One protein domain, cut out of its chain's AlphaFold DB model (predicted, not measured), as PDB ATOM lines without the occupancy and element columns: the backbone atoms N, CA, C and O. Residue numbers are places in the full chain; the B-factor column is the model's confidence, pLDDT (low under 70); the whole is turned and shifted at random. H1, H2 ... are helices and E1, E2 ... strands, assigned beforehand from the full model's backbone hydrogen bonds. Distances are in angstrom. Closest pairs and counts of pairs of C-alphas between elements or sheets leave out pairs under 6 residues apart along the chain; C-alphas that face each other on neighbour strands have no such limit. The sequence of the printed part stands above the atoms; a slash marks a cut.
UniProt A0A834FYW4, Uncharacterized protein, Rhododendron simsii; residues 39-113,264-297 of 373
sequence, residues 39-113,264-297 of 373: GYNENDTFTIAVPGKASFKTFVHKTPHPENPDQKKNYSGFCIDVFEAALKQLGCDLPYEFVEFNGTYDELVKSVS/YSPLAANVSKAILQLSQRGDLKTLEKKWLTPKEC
ATOM      1  N   GLY A  39     -21.352  87.364  21.231       51.94
ATOM      2  CA  GLY A  39     -21.335  88.772  21.647       51.94
ATOM      3  C   GLY A  39     -21.203  89.031  23.152       51.94
ATOM      4  O   GLY A  39     -21.201  90.196  23.539       51.94
ATOM      5  N   TYR A  40     -21.075  87.998  23.991       57.47
ATOM      6  CA  TYR A  40     -20.791  88.161  25.422       57.47
ATOM      7  C   TYR A  40     -19.317  87.864  25.719       57.47
ATOM      8  O   TYR A  40     -18.801  86.831  25.301       57.47
ATOM      9  N   ASN A  41     -18.634  88.782  26.407       55.62
ATOM     10  CA  ASN A  41     -17.238  88.601  26.801       55.62
ATOM     11  C   ASN A  41     -17.138  87.591  27.951       55.62
ATOM     12  O   ASN A  41     -17.843  87.719  28.947       55.62
ATOM     13  N   GLU A  42     -16.193  86.654  27.861       55.03
ATOM     14  CA  GLU A  42     -15.903  85.670  28.921       55.03
ATOM     15  C   GLU A  42     -15.396  86.305  30.232       55.03
ATOM     16  O   GLU A  42     -15.372  85.646  31.265       55.03
ATOM     17  N   ASN A  43     -15.029  87.591  30.214       52.00
ATOM     18  CA  ASN A  43     -14.482  88.307  31.370       52.00
ATOM     19  C   ASN A  43     -15.522  89.125  32.159       52.00
ATOM     20  O   ASN A  43     -15.189  89.620  33.235       52.00
ATOM     21  N   ASP A  44     -16.752  89.279  31.655       59.12
ATOM     22  CA  ASP A  44     -17.796  90.064  32.326       59.12
ATOM     23  C   ASP A  44     -18.686  89.140  33.173       59.12
ATOM     24  O   ASP A  44     -19.509  88.381  32.661       59.12
ATOM     25  N   THR A  45     -18.514  89.193  34.495       62.28
ATOM     26  CA  THR A  45     -19.304  88.411  35.456       62.28
ATOM     27  C   THR A  45     -20.718  88.974  35.600       62.28
ATOM     28  O   THR A  45     -20.899  90.118  36.021       62.28
ATOM     29  N   PHE A  46     -21.737  88.163  35.322       67.50
ATOM     30  CA  PHE A  46     -23.141  88.546  35.467       67.50
ATOM     31  C   PHE A  46     -23.589  88.506  36.924       67.50
ATOM     32  O   PHE A  46     -23.558  87.461  37.570       67.50
ATOM     33  N   THR A  47     -24.104  89.619  37.432       65.31
ATOM     34  CA  THR A  47     -24.721  89.654  38.760       65.31
ATOM     35  C   THR A  47     -26.200  89.284  38.675       65.31
ATOM     36  O   THR A  47     -26.993  89.977  38.035       65.31
ATOM     37  N   ILE A  48     -26.594  88.204  39.343       74.50
ATOM     38  CA  ILE A  48     -27.969  87.711  39.388       74.50
ATOM     39  C   ILE A  48     -28.562  88.025  40.756       74.50
ATOM     40  O   ILE A  48     -28.120  87.510  41.779       74.50
ATOM     41  N   ALA A  49     -29.602  88.849  40.770       71.44
ATOM     42  CA  ALA A  49     -30.320  89.171  41.991       71.44
ATOM     43  C   ALA A  49     -31.182  87.986  42.459       71.44
ATOM     44  O   ALA A  49     -31.998  87.462  41.700       71.44
ATOM     45  N   VAL A  50     -31.038  87.597  43.724       73.19
ATOM     46  CA  VAL A  50     -31.798  86.518  44.367       73.19
ATOM     47  C   VAL A  50     -32.465  87.069  45.629       73.19
ATOM     48  O   VAL A  50     -31.829  87.825  46.366       73.19
ATOM     49  N   PRO A  51     -33.735  86.737  45.923       68.19
ATOM     50  CA  PRO A  51     -34.376  87.198  47.149       68.19
ATOM     51  C   PRO A  51     -33.635  86.666  48.383       68.19
ATOM     52  O   PRO A  51     -33.532  85.456  48.581       68.19
ATOM     53  N   GLY A  52     -33.149  87.575  49.237       61.47
ATOM     54  CA  GLY A  52     -32.443  87.206  50.473       61.47
ATOM     55  C   GLY A  52     -33.356  86.578  51.535       61.47
ATOM     56  O   GLY A  52     -32.895  85.851  52.413       61.47
ATOM     57  N   LYS A  53     -34.671  86.826  51.444       64.69
ATOM     58  CA  LYS A  53     -35.704  86.262  52.322       64.69
ATOM     59  C   LYS A  53     -36.861  85.717  51.488       64.69
ATOM     60  O   LYS A  53     -37.732  86.474  51.072       64.69
ATOM     61  N   ALA A  54     -36.862  84.410  51.247       67.81
ATOM     62  CA  ALA A  54     -37.986  83.714  50.630       67.81
ATOM     63  C   ALA A  54     -38.880  83.083  51.710       67.81
ATOM     64  O   ALA A  54     -38.379  82.383  52.593       67.81
ATOM     65  N   SER A  55     -40.196  83.285  51.611       65.62
ATOM     66  CA  SER A  55     -41.185  82.715  52.542       65.62
ATOM     67  C   SER A  55     -41.239  81.179  52.482       65.62
ATOM     68  O   SER A  55     -41.583  80.526  53.466       65.62
ATOM     69  N   PHE A  56     -40.848  80.598  51.337       73.56
ATOM     70  CA  PHE A  56     -40.766  79.156  51.093       73.56
ATOM     71  C   PHE A  56     -39.366  78.765  50.609       73.56
ATOM     72  O   PHE A  56     -38.965  79.077  49.485       73.56
ATOM     73  N   LYS A  57     -38.640  78.012  51.442       78.94
ATOM     74  CA  LYS A  57     -37.239  77.614  51.192       78.94
ATOM     75  C   LYS A  57     -37.073  76.674  49.994       78.94
ATOM     76  O   LYS A  57     -35.994  76.607  49.420       78.94
ATOM     77  N   THR A  58     -38.131  75.968  49.600       78.44
ATOM     78  CA  THR A  58     -38.141  75.027  48.467       78.44
ATOM     79  C   THR A  58     -37.828  75.700  47.127       78.44
ATOM     80  O   THR A  58     -37.274  75.074  46.221       78.44
ATOM     81  N   PHE A  59     -38.176  76.981  46.981       81.06
ATOM     82  CA  PHE A  59     -38.004  77.703  45.722       81.06
ATOM     83  C   PHE A  59     -36.611  78.313  45.594       81.06
ATOM     84  O   PHE A  59     -35.996  78.191  44.534       81.06
ATOM     85  N   VAL A  60     -36.112  78.919  46.674       81.19
ATOM     86  CA  VAL A  60     -34.759  79.468  46.799       81.19
ATOM     87  C   VAL A  60     -34.370  79.478  48.277       81.19
ATOM     88  O   VAL A  60     -35.103  80.011  49.112       81.19
ATOM     89  N   HIS A  61     -33.193  78.958  48.605       79.31
ATOM     90  CA  HIS A  61     -32.586  79.124  49.919       79.31
ATOM     91  C   HIS A  61     -31.062  79.220  49.830       79.31
ATOM     92  O   HIS A  61     -30.436  78.705  48.898       79.31
ATOM     93  N   LYS A  62     -30.448  79.796  50.863       77.69
ATOM     94  CA  LYS A  62     -28.997  79.763  51.052       77.69
ATOM     95  C   LYS A  62     -28.590  78.457  51.734       77.69
ATOM     96  O   LYS A  62     -29.187  78.083  52.746       77.69
ATOM     97  N   THR A  63     -27.608  77.745  51.190       67.19
ATOM     98  CA  THR A  63     -27.062  76.543  51.830       67.19
ATOM     99  C   THR A  63     -26.214  76.953  53.045       67.19
ATOM    100  O   THR A  63     -25.436  77.900  52.962       67.19
ATOM    101  N   PRO A  64     -26.339  76.274  54.200       56.72
ATOM    102  CA  PRO A  64     -25.637  76.655  55.431       56.72
ATOM    103  C   PRO A  64     -24.145  76.265  55.453       56.72
ATOM    104  O   PRO A  64     -23.556  76.179  56.528       56.72
ATOM    105  N   HIS A  65     -23.519  75.986  54.303       51.38
ATOM    106  CA  HIS A  65     -22.118  75.567  54.279       51.38
ATOM    107  C   HIS A  65     -21.190  76.790  54.402       51.38
ATOM    108  O   HIS A  65     -21.422  77.785  53.711       51.38
ATOM    109  N   PRO A  66     -20.180  76.758  55.293       48.38
ATOM    110  CA  PRO A  66     -19.326  77.908  55.548       48.38
ATOM    111  C   PRO A  66     -18.439  78.149  54.325       48.38
ATOM    112  O   PRO A  66     -17.772  77.228  53.866       48.38
ATOM    113  N   GLU A  67     -18.502  79.373  53.798       49.88
ATOM    114  CA  GLU A  67     -17.560  79.991  52.851       49.88
ATOM    115  C   GLU A  67     -16.873  79.012  51.887       49.88
ATOM    116  O   GLU A  67     -15.671  78.760  51.951       49.88
ATOM    117  N   ASN A  68     -17.655  78.455  50.962       48.81
ATOM    118  CA  ASN A  68     -17.091  77.783  49.799       48.81
ATOM    119  C   ASN A  68     -16.478  78.862  48.878       48.81
ATOM    120  O   ASN A  68     -17.170  79.848  48.605       48.81
ATOM    121  N   PRO A  69     -15.235  78.711  48.376       51.91
ATOM    122  CA  PRO A  69     -14.631  79.668  47.440       51.91
ATOM    123  C   PRO A  69     -15.464  79.878  46.160       51.91
ATOM    124  O   PRO A  69     -15.373  80.931  45.539       51.91
ATOM    125  N   ASP A  70     -16.336  78.923  45.816       54.09
ATOM    126  CA  ASP A  70     -17.341  79.059  44.761       54.09
ATOM    127  C   ASP A  70     -18.663  79.618  45.330       54.09
ATOM    128  O   ASP A  70     -19.569  78.851  45.678       54.09
ATOM    129  N   GLN A  71     -18.832  80.947  45.369       54.28
ATOM    130  CA  GLN A  71     -20.101  81.604  45.760       54.28
ATOM    131  C   GLN A  71     -21.337  81.050  45.015       54.28
ATOM    132  O   GLN A  71     -22.440  81.038  45.564       54.28
ATOM    133  N   LYS A  72     -21.149  80.521  43.796       55.03
ATOM    134  CA  LYS A  72     -22.164  79.833  42.976       55.03
ATOM    135  C   LYS A  72     -22.861  78.669  43.698       55.03
ATOM    136  O   LYS A  72     -24.037  78.428  43.449       55.03
ATOM    137  N   LYS A  73     -22.184  77.971  44.620       61.62
ATOM    138  CA  LYS A  73     -22.731  76.802  45.348       61.62
ATOM    139  C   LYS A  73     -23.497  77.162  46.628       61.62
ATOM    140  O   LYS A  73     -23.975  76.269  47.333       61.62
ATOM    141  N   ASN A  74     -23.623  78.452  46.933       70.38
ATOM    142  CA  ASN A  74     -24.246  78.915  48.172       70.38
ATOM    143  C   ASN A  74     -25.774  79.039  48.077       70.38
ATOM    144  O   ASN A  74     -26.424  79.271  49.094       70.38
ATOM    145  N   TYR A  75     -26.362  78.866  46.889       74.75
ATOM    146  CA  TYR A  75     -27.807  78.937  46.669       74.75
ATOM    147  C   TYR A  75     -28.326  77.655  46.027       74.75
ATOM    148  O   TYR A  75     -27.683  77.063  45.166       74.75
ATOM    149  N   SER A  76     -29.499  77.213  46.465       81.38
ATOM    150  CA  SER A  76     -30.177  76.041  45.917       81.38
ATOM    151  C   SER A  76     -31.688  76.220  46.016       81.38
ATOM    152  O   SER A  76     -32.176  77.012  46.826       81.38
ATOM    153  N   GLY A  77     -32.426  75.519  45.165       83.88
ATOM    154  CA  GLY A  77     -33.882  75.554  45.114       83.88
ATOM    155  C   GLY A  77     -34.394  75.380  43.691       83.88
ATOM    156  O   GLY A  77     -33.628  75.442  42.727       83.88
ATOM    157  N   PHE A  78     -35.705  75.186  43.560       86.00
ATOM    158  CA  PHE A  78     -36.356  74.969  42.265       86.00
ATOM    159  C   PHE A  78     -35.983  76.030  41.216       86.00
ATOM    160  O   PHE A  78     -35.641  75.682  40.087       86.00
ATOM    161  N   CYS A  79     -35.996  77.318  41.577       84.94
ATOM    162  CA  CYS A  79     -35.719  78.398  40.626       84.94
ATOM    163  C   CYS A  79     -34.248  78.433  40.178       84.94
ATOM    164  O   CYS A  79     -33.971  78.832  39.050       84.94
ATOM    165  N   ILE A  80     -33.321  77.990  41.036       83.56
ATOM    166  CA  ILE A  80     -31.891  77.900  40.716       83.56
ATOM    167  C   ILE A  80     -31.654  76.749  39.734       83.56
ATOM    168  O   ILE A  80     -31.085  76.970  38.668       83.56
ATOM    169  N   ASP A  81     -32.188  75.557  40.024       86.62
ATOM    170  CA  ASP A  81     -32.052  74.384  39.148       86.62
ATOM    171  C   ASP A  81     -32.643  74.640  37.747       86.62
ATOM    172  O   ASP A  81     -32.068  74.221  36.741       86.62
ATOM    173  N   VAL A  82     -33.784  75.338  37.659       85.69
ATOM    174  CA  VAL A  82     -34.401  75.705  36.371       85.69
ATOM    175  C   VAL A  82     -33.520  76.681  35.591       85.69
ATOM    176  O   VAL A  82     -33.358  76.521  34.379       85.69
ATOM    177  N   PHE A  83     -32.937  77.672  36.268       84.88
ATOM    178  CA  PHE A  83     -32.049  78.644  35.637       84.88
ATOM    179  C   PHE A  83     -30.766  77.986  35.111       84.88
ATOM    180  O   PHE A  83     -30.398  78.179  33.954       84.88
ATOM    181  N   GLU A  84     -30.123  77.146  35.921       85.75
ATOM    182  CA  GLU A  84     -28.905  76.429  35.530       85.75
ATOM    183  C   GLU A  84     -29.161  75.438  34.391       85.75
ATOM    184  O   GLU A  84     -28.362  75.349  33.454       85.75
ATOM    185  N   ALA A  85     -30.297  74.736  34.415       85.38
ATOM    186  CA  ALA A  85     -30.705  73.868  33.314       85.38
ATOM    187  C   ALA A  85     -30.908  74.663  32.013       85.38
ATOM    188  O   ALA A  85     -30.531  74.187  30.939       85.38
ATOM    189  N   ALA A  86     -31.466  75.876  32.099       84.25
ATOM    190  CA  ALA A  86     -31.660  76.742  30.940       84.25
ATOM    191  C   ALA A  86     -30.318  77.244  30.385       84.25
ATOM    192  O   ALA A  86     -30.110  77.193  29.176       84.25
ATOM    193  N   LEU A  87     -29.377  77.650  31.244       80.38
ATOM    194  CA  LEU A  87     -28.031  78.053  30.816       80.38
ATOM    195  C   LEU A  87     -27.239  76.897  30.196       80.38
ATOM    196  O   LEU A  87     -26.624  77.063  29.143       80.38
ATOM    197  N   LYS A  88     -27.310  75.700  30.790       83.75
ATOM    198  CA  LYS A  88     -26.669  74.497  30.240       83.75
ATOM    199  C   LYS A  88     -27.192  74.170  28.843       83.75
ATOM    200  O   LYS A  88     -26.418  73.776  27.976       83.75
ATOM    201  N   GLN A  89     -28.490  74.362  28.618       80.94
ATOM    202  CA  GLN A  89     -29.116  74.170  27.311       80.94
ATOM    203  C   GLN A  89     -28.633  75.191  26.269       80.94
ATOM    204  O   GLN A  89     -28.602  74.874  25.082       80.94
ATOM    205  N   LEU A  90     -28.247  76.396  26.699       75.50
ATOM    206  CA  LEU A  90     -27.686  77.423  25.820       75.50
ATOM    207  C   LEU A  90     -26.228  77.143  25.423       75.50
ATOM    208  O   LEU A  90     -25.758  77.727  24.449       75.50
ATOM    209  N   GLY A  91     -25.528  76.252  26.137       67.56
ATOM    210  CA  GLY A  91     -24.128  75.909  25.865       67.56
ATOM    211  C   GLY A  91     -23.143  77.029  26.207       67.56
ATOM    212  O   GLY A  91     -22.047  77.062  25.657       67.56
ATOM    213  N   CYS A  92     -23.538  77.959  27.078       62.59
ATOM    214  CA  CYS A  92     -22.741  79.129  27.419       62.59
ATOM    215  C   CYS A  92     -22.150  78.998  28.820       62.59
ATOM    216  O   CYS A  92     -22.895  78.856  29.791       62.59
ATOM    217  N   ASP A  93     -20.828  79.107  28.927       63.12
ATOM    218  CA  ASP A  93     -20.113  79.125  30.205       63.12
ATOM    219  C   ASP A  93     -20.006  80.575  30.712       63.12
ATOM    220  O   ASP A  93     -18.936  81.170  30.789       63.12
ATOM    221  N   LEU A  94     -21.162  81.204  30.949       66.75
ATOM    222  CA  LEU A  94     -21.224  82.589  31.425       66.75
ATOM    223  C   LEU A  94     -20.825  82.619  32.909       66.75
ATOM    224  O   LEU A  94     -21.490  81.957  33.715       66.75
ATOM    225  N   PRO A  95     -19.797  83.384  33.311       65.38
ATOM    226  CA  PRO A  95     -19.493  83.557  34.722       65.38
ATOM    227  C   PRO A  95     -20.589  84.412  35.372       65.38
ATOM    228  O   PRO A  95     -20.909  85.495  34.888       65.38
ATOM    229  N   TYR A  96     -21.199  83.935  36.459       68.81
ATOM    230  CA  TYR A  96     -22.240  84.664  37.190       68.81
ATOM    231  C   TYR A  96     -22.070  84.559  38.708       68.81
ATOM    232  O   TYR A  96     -21.592  83.546  39.220       68.81
ATOM    233  N   GLU A  97     -22.517  85.589  39.424       68.44
ATOM    234  CA  GLU A  97     -22.548  85.666  40.887       68.44
ATOM    235  C   GLU A  97     -23.964  86.006  41.362       68.44
ATOM    236  O   GLU A  97     -24.643  86.849  40.773       68.44
ATOM    237  N   PHE A  98     -24.422  85.367  42.440       71.06
ATOM    238  CA  PHE A  98     -25.706  85.687  43.058       71.06
ATOM    239  C   PHE A  98     -25.558  86.801  44.099       71.06
ATOM    240  O   PHE A  98     -24.754  86.683  45.021       71.06
ATOM    241  N   VAL A  99     -26.388  87.843  44.001       66.38
ATOM    242  CA  VAL A  99     -26.436  88.958  44.958       66.38
ATOM    243  C   VAL A  99     -27.824  89.065  45.574       66.38
ATOM    244  O   VAL A  99     -28.842  88.966  44.895       66.38
ATOM    245  N   GLU A 100     -27.877  89.271  46.886       66.56
ATOM    246  CA  GLU A 100     -29.137  89.365  47.618       66.56
ATOM    247  C   GLU A 100     -29.862  90.681  47.303       66.56
ATOM    248  O   GLU A 100     -29.325  91.774  47.489       66.56
ATOM    249  N   PHE A 101     -31.116  90.581  46.862       60.19
ATOM    250  CA  PHE A 101     -32.006  91.726  46.697       60.19
ATOM    251  C   PHE A 101     -32.977  91.818  47.879       60.19
ATOM    252  O   PHE A 101     -33.717  90.875  48.167       60.19
ATOM    253  N   ASN A 102     -32.979  92.973  48.549       53.12
ATOM    254  CA  ASN A 102     -33.809  93.281  49.715       53.12
ATOM    255  C   ASN A 102     -34.866  94.345  49.361       53.12
ATOM    256  O   ASN A 102     -34.792  95.479  49.832       53.12
ATOM    257  N   GLY A 103     -35.836  93.984  48.520       56.62
ATOM    258  CA  GLY A 103     -36.956  94.848  48.117       56.62
ATOM    259  C   GLY A 103     -38.260  94.066  47.935       56.62
ATOM    260  O   GLY A 103     -38.275  92.841  48.072       56.62
ATOM    261  N   THR A 104     -39.366  94.759  47.650       58.06
ATOM    262  CA  THR A 104     -40.678  94.103  47.477       58.06
ATOM    263  C   THR A 104     -40.878  93.590  46.046       58.06
ATOM    264  O   THR A 104     -40.400  94.191  45.085       58.06
ATOM    265  N   TYR A 105     -41.621  92.487  45.883       55.12
ATOM    266  CA  TYR A 105     -41.925  91.915  44.560       55.12
ATOM    267  C   TYR A 105     -42.647  92.920  43.640       55.12
ATOM    268  O   TYR A 105     -42.396  92.970  42.439       55.12
ATOM    269  N   ASP A 106     -43.478  93.791  44.220       56.06
ATOM    270  CA  ASP A 106     -44.215  94.824  43.493       56.06
ATOM    271  C   ASP A 106     -43.294  95.865  42.842       56.06
ATOM    272  O   ASP A 106     -43.569  96.292  41.724       56.06
ATOM    273  N   GLU A 107     -42.188  96.253  43.484       57.34
ATOM    274  CA  GLU A 107     -41.210  97.201  42.920       57.34
ATOM    275  C   GLU A 107     -40.451  96.608  41.728       57.34
ATOM    276  O   GLU A 107     -40.134  97.323  40.775       57.34
ATOM    277  N   LEU A 108     -40.232  95.291  41.744       56.12
ATOM    278  CA  LEU A 108     -39.594  94.547  40.662       56.12
ATOM    279  C   LEU A 108     -40.533  94.402  39.449       56.12
ATOM    280  O   LEU A 108     -40.122  94.604  38.304       56.12
ATOM    281  N   VAL A 109     -41.816  94.124  39.697       55.47
ATOM    282  CA  VAL A 109     -42.830  93.845  38.663       55.47
ATOM    283  C   VAL A 109     -43.409  95.112  38.015       55.47
ATOM    284  O   VAL A 109     -43.781  95.090  36.836       55.47
ATOM    285  N   LYS A 110     -43.450  96.251  38.723       47.47
ATOM    286  CA  LYS A 110     -44.062  97.508  38.225       47.47
ATOM    287  C   LYS A 110     -43.374  98.112  36.994       47.47
ATOM    288  O   LYS A 110     -43.923  99.024  36.381       47.47
ATOM    289  N   SER A 111     -42.201  97.608  36.623       47.81
ATOM    290  CA  SER A 111     -41.403  98.087  35.494       47.81
ATOM    291  C   SER A 111     -41.807  97.506  34.126       47.81
ATOM    292  O   SER A 111     -41.331  98.003  33.108       47.81
ATOM    293  N   VAL A 112     -42.693  96.497  34.062       48.50
ATOM    294  CA  VAL A 112     -42.895  95.704  32.821       48.50
ATOM    295  C   VAL A 112     -44.349  95.642  32.316       48.50
ATOM    296  O   VAL A 112     -44.613  95.182  31.209       48.50
ATOM    297  N   SER A 113     -45.334  96.147  33.060       38.38
ATOM    298  CA  SER A 113     -46.747  95.920  32.721       38.38
ATOM    299  C   SER A 113     -47.364  97.010  31.831       38.38
ATOM    300  O   SER A 113     -47.842  98.024  32.343       38.38
ATOM    301  N   TYR A 264     -29.886  93.416  28.201       66.00
ATOM    302  CA  TYR A 264     -29.764  91.963  28.043       66.00
ATOM    303  C   TYR A 264     -31.032  91.313  27.463       66.00
ATOM    304  O   TYR A 264     -31.253  90.112  27.618       66.00
ATOM    305  N   SER A 265     -31.876  92.080  26.761       71.88
ATOM    306  CA  SER A 265     -33.086  91.557  26.109       71.88
ATOM    307  C   SER A 265     -32.839  90.350  25.177       71.88
ATOM    308  O   SER A 265     -33.707  89.472  25.146       71.88
ATOM    309  N   PRO A 266     -31.713  90.244  24.438       76.62
ATOM    310  CA  PRO A 266     -31.411  89.041  23.655       76.62
ATOM    311  C   PRO A 266     -31.187  87.799  24.531       76.62
ATOM    312  O   PRO A 266     -31.713  86.730  24.225       76.62
ATOM    313  N   LEU A 267     -30.490  87.943  25.665       77.69
ATOM    314  CA  LEU A 267     -30.306  86.862  26.639       77.69
ATOM    315  C   LEU A 267     -31.645  86.431  27.245       77.69
ATOM    316  O   LEU A 267     -31.896  85.237  27.373       77.69
ATOM    317  N   ALA A 268     -32.540  87.378  27.533       79.12
ATOM    318  CA  ALA A 268     -33.889  87.072  28.005       79.12
ATOM    319  C   ALA A 268     -34.670  86.201  27.006       79.12
ATOM    320  O   ALA A 268     -35.319  85.232  27.404       79.12
ATOM    321  N   ALA A 269     -34.583  86.509  25.707       81.56
ATOM    322  CA  ALA A 269     -35.211  85.715  24.651       81.56
ATOM    323  C   ALA A 269     -34.588  84.313  24.546       81.56
ATOM    324  O   ALA A 269     -35.312  83.322  24.424       81.56
ATOM    325  N   ASN A 270     -33.262  84.216  24.662       81.56
ATOM    326  CA  ASN A 270     -32.537  82.948  24.618       81.56
ATOM    327  C   ASN A 270     -32.867  82.063  25.826       81.56
ATOM    328  O   ASN A 270     -33.233  80.902  25.648       81.56
ATOM    329  N   VAL A 271     -32.835  82.612  27.041       83.94
ATOM    330  CA  VAL A 271     -33.229  81.900  28.266       83.94
ATOM    331  C   VAL A 271     -34.698  81.487  28.201       83.94
ATOM    332  O   VAL A 271     -35.022  80.346  28.520       83.94
ATOM    333  N   SER A 272     -35.586  82.350  27.700       86.75
ATOM    334  CA  SER A 272     -36.998  81.994  27.494       86.75
ATOM    335  C   SER A 272     -37.155  80.828  26.514       86.75
ATOM    336  O   SER A 272     -37.930  79.903  26.769       86.75
ATOM    337  N   LYS A 273     -36.387  80.821  25.416       87.31
ATOM    338  CA  LYS A 273     -36.365  79.714  24.450       87.31
ATOM    339  C   LYS A 273     -35.818  78.426  25.071       87.31
ATOM    340  O   LYS A 273     -36.384  77.361  24.839       87.31
ATOM    341  N   ALA A 274     -34.767  78.513  25.882       85.81
ATOM    342  CA  ALA A 274     -34.207  77.368  26.595       85.81
ATOM    343  C   ALA A 274     -35.210  76.780  27.602       85.81
ATOM    344  O   ALA A 274     -35.409  75.568  27.631       85.81
ATOM    345  N   ILE A 275     -35.919  77.622  28.360       86.50
ATOM    346  CA  ILE A 275     -36.986  77.184  29.276       86.50
ATOM    347  C   ILE A 275     -38.135  76.524  28.508       86.50
ATOM    348  O   ILE A 275     -38.648  75.490  28.940       86.50
ATOM    349  N   LEU A 276     -38.516  77.065  27.345       88.00
ATOM    350  CA  LEU A 276     -39.520  76.439  26.484       88.00
ATOM    351  C   LEU A 276     -39.071  75.041  26.032       88.00
ATOM    352  O   LEU A 276     -39.865  74.104  26.089       88.00
ATOM    353  N   GLN A 277     -37.804  74.879  25.642       87.88
ATOM    354  CA  GLN A 277     -37.242  73.575  25.271       87.88
ATOM    355  C   GLN A 277     -37.220  72.596  26.455       87.88
ATOM    356  O   GLN A 277     -37.621  71.445  26.295       87.88
ATOM    357  N   LEU A 278     -36.832  73.046  27.656       88.81
ATOM    358  CA  LEU A 278     -36.898  72.237  28.884       88.81
ATOM    359  C   LEU A 278     -38.331  71.790  29.202       88.81
ATOM    360  O   LEU A 278     -38.549  70.671  29.665       88.81
ATOM    361  N   SER A 279     -39.314  72.654  28.949       85.75
ATOM    362  CA  SER A 279     -40.731  72.325  29.104       85.75
ATOM    363  C   SER A 279     -41.182  71.279  28.081       85.75
ATOM    364  O   SER A 279     -41.751  70.257  28.460       85.75
ATOM    365  N   GLN A 280     -40.849  71.474  26.799       88.25
ATOM    366  CA  GLN A 280     -41.192  70.552  25.707       88.25
ATOM    367  C   GLN A 280     -40.592  69.154  25.895       88.25
ATOM    368  O   GLN A 280     -41.243  68.165  25.571       88.25
ATOM    369  N   ARG A 281     -39.376  69.059  26.446       89.06
ATOM    370  CA  ARG A 281     -38.726  67.774  26.755       89.06
ATOM    371  C   ARG A 281     -39.229  67.114  28.041       89.06
ATOM    372  O   ARG A 281     -38.918  65.956  28.286       89.06
ATOM    373  N   GLY A 282     -39.990  67.830  28.871       87.25
ATOM    374  CA  GLY A 282     -40.444  67.348  30.178       87.25
ATOM    375  C   GLY A 282     -39.407  67.478  31.305       87.25
ATOM    376  O   GLY A 282     -39.700  67.115  32.448       87.25
ATOM    377  N   ASP A 283     -38.232  68.052  31.033       90.25
ATOM    378  CA  ASP A 283     -37.185  68.320  32.029       90.25
ATOM    379  C   ASP A 283     -37.718  69.239  33.139       90.25
ATOM    380  O   ASP A 283     -37.515  68.988  34.328       90.25
ATOM    381  N   LEU A 284     -38.488  70.267  32.758       86.19
ATOM    382  CA  LEU A 284     -39.089  71.210  33.705       86.19
ATOM    383  C   LEU A 284     -40.081  70.520  34.652       86.19
ATOM    384  O   LEU A 284     -40.074  70.777  35.854       86.19
ATOM    385  N   LYS A 285     -40.886  69.586  34.131       86.06
ATOM    386  CA  LYS A 285     -41.822  68.775  34.928       86.06
ATOM    387  C   LYS A 285     -41.076  67.839  35.882       86.06
ATOM    388  O   LYS A 285     -41.532  67.586  36.995       86.06
ATOM    389  N   THR A 286     -39.911  67.346  35.469       89.12
ATOM    390  CA  THR A 286     -39.043  66.510  36.307       89.12
ATOM    391  C   THR A 286     -38.454  67.311  37.465       89.12
ATOM    392  O   THR A 286     -38.497  66.855  38.610       89.12
ATOM    393  N   LEU A 287     -37.975  68.530  37.199       89.25
ATOM    394  CA  LEU A 287     -37.526  69.464  38.235       89.25
ATOM    395  C   LEU A 287     -38.671  69.850  39.180       89.25
ATOM    396  O   LEU A 287     -38.490  69.855  40.396       89.25
ATOM    397  N   GLU A 288     -39.867  70.100  38.645       85.38
ATOM    398  CA  GLU A 288     -41.052  70.396  39.453       85.38
ATOM    399  C   GLU A 288     -41.382  69.231  40.390       85.38
ATOM    400  O   GLU A 288     -41.573  69.426  41.590       85.38
ATOM    401  N   LYS A 289     -41.379  67.995  39.875       85.75
ATOM    402  CA  LYS A 289     -41.622  66.797  40.684       85.75
ATOM    403  C   LYS A 289     -40.560  66.626  41.772       85.75
ATOM    404  O   LYS A 289     -40.915  66.346  42.914       85.75
ATOM    405  N   LYS A 290     -39.281  66.825  41.429       88.31
ATOM    406  CA  LYS A 290     -38.136  66.729  42.351       88.31
ATOM    407  C   LYS A 290     -38.296  67.658  43.556       88.31
ATOM    408  O   LYS A 290     -38.041  67.229  44.677       88.31
ATOM    409  N   TRP A 291     -38.696  68.905  43.324       85.56
ATOM    410  CA  TRP A 291     -38.725  69.933  44.368       85.56
ATOM    411  C   TRP A 291     -40.082  70.077  45.056       85.56
ATOM    412  O   TRP A 291     -40.130  70.322  46.257       85.56
ATOM    413  N   LEU A 292     -41.187  69.929  44.322       85.75
ATOM    414  CA  LEU A 292     -42.526  70.260  44.819       85.75
ATOM    415  C   LEU A 292     -43.357  69.042  45.220       85.75
ATOM    416  O   LEU A 292     -44.469  69.229  45.702       85.75
ATOM    417  N   THR A 293     -42.873  67.811  45.018       78.81
ATOM    418  CA  THR A 293     -43.633  66.587  45.341       78.81
ATOM    419  C   THR A 293     -42.857  65.707  46.326       78.81
ATOM    420  O   THR A 293     -42.118  64.810  45.910       78.81
ATOM    421  N   PRO A 294     -42.985  65.946  47.644       70.25
ATOM    422  CA  PRO A 294     -42.360  65.104  48.658       70.25
ATOM    423  C   PRO A 294     -42.913  63.673  48.608       70.25
ATOM    424  O   PRO A 294     -44.109  63.456  48.415       70.25
ATOM    425  N   LYS A 295     -42.051  62.674  48.834       65.19
ATOM    426  CA  LYS A 295     -42.417  61.241  48.787       65.19
ATOM    427  C   LYS A 295     -43.423  60.814  49.867       65.19
ATOM    428  O   LYS A 295     -44.014  59.747  49.749       65.19
ATOM    429  N   GLU A 296     -43.618  61.630  50.899       64.75
ATOM    430  CA  GLU A 296     -44.489  61.353  52.052       64.75
ATOM    431  C   GLU A 296     -45.955  61.119  51.646       64.75
ATOM    432  O   GLU A 296     -46.657  60.336  52.284       64.75
ATOM    433  N   CYS A 297     -46.393  61.711  50.531       62.91
ATOM    434  CA  CYS A 297     -47.734  61.524  49.972       62.91
ATOM    435  C   CYS A 297     -47.828  60.393  48.928       62.91
ATOM    436  O   CYS A 297     -48.909  60.140  48.410       62.91
TER     437      CYS A 297
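Overview. This is residues 39 to 113 and 264 to 297 of the 373 residues of an uncharacterized protein of Rhododendron simsii (UniProt A0A834FYW4). A helix, H2, lies near the middle, with H4 crossing its later part and H5 beside its start, while a small strip of two parallel strands, E1 and E2, stands to another side of H2, apart from H4 and H5. The long link 52 to 70 loops between E1 and the short H1, and residues 106 to 113, most of H3 among them, stick out free. The printed part has 109 residues with five named helices and two named strands, in the order E1 H1 H2 E2 H3 H4 H5; the class is mostly helix. It is compact, with a radius of gyration of the C-alphas of 15.2 A, and spans 47 by 36 by 35 A.

Along the chain. E1 is residues 46 to 51, 16.3 A long, with C-alpha 46 at (-23.141, 88.546, 35.467). H1 is residues 71 to 74, and H2 is residues 78 to 90, 18.8 A long, with C-alpha 78 at (-36.356, 74.969, 42.265). E2 is residues 96 to 101, 15.4 A long, and H3 is residues 105 to 109. H4, residues 264 to 280, is the longest helix at 24.4 A; H5, residues 283 to 292, measures 14.0 A and ends with C-alpha 292 at (-42.526, 70.260, 44.819).

Arrangement. E1 and E2 are parallel neighbours at 34 degrees, with N 48 and O 97 at 2.8 A and N 99 and O 48 at 2.8 A, within hydrogen-bond range. E1, H1 with H2, and E2 form a strand-helix-strand unit, two parallel neighbour strands with helices between them along the chain, and its crossover is right-handed. The closest C-alphas of H1 and E2, those of Lys 72 and Glu 97, are 6.2 A apart. H2 and H4 touch, about perpendicular at 79 degrees, the C-alphas of Ala 86 and Ala 274 being closest at 5.1 A. With residues 78 to 82 alone H2 touches H5, opposite ways at a shallow tilt of 17 degrees; the C-alphas of Phe 78 and Trp 291 are closest at 5.9 A. H4 and H5 only just touch, with 3 pairs of C-alphas within 8 A, and only at the corner by their link; the closest C-alphas, those of Leu 278 and Leu 284, are 5.4 A apart. Residues 61 to 62 pair antiparallel with residues 75 to 76. Every O i to N i+4 pair is within hydrogen-bond range in H2, H3, H4 and H5; H1 is too short for one.

Size, cuts and confidence. The C-alphas farthest apart, those of Gly 39 and Cys 297, are 47.3 A apart. Residues 114 to 263 are not printed, and C-alphas 113 and 264 are 18.1 A apart across the cut. The link from E1 to H1 is long, at 19 residues. Mean pLDDT of the printed part is 71.3; 51 residues are under 70, among them residues 63 to 73 and 99 to 113.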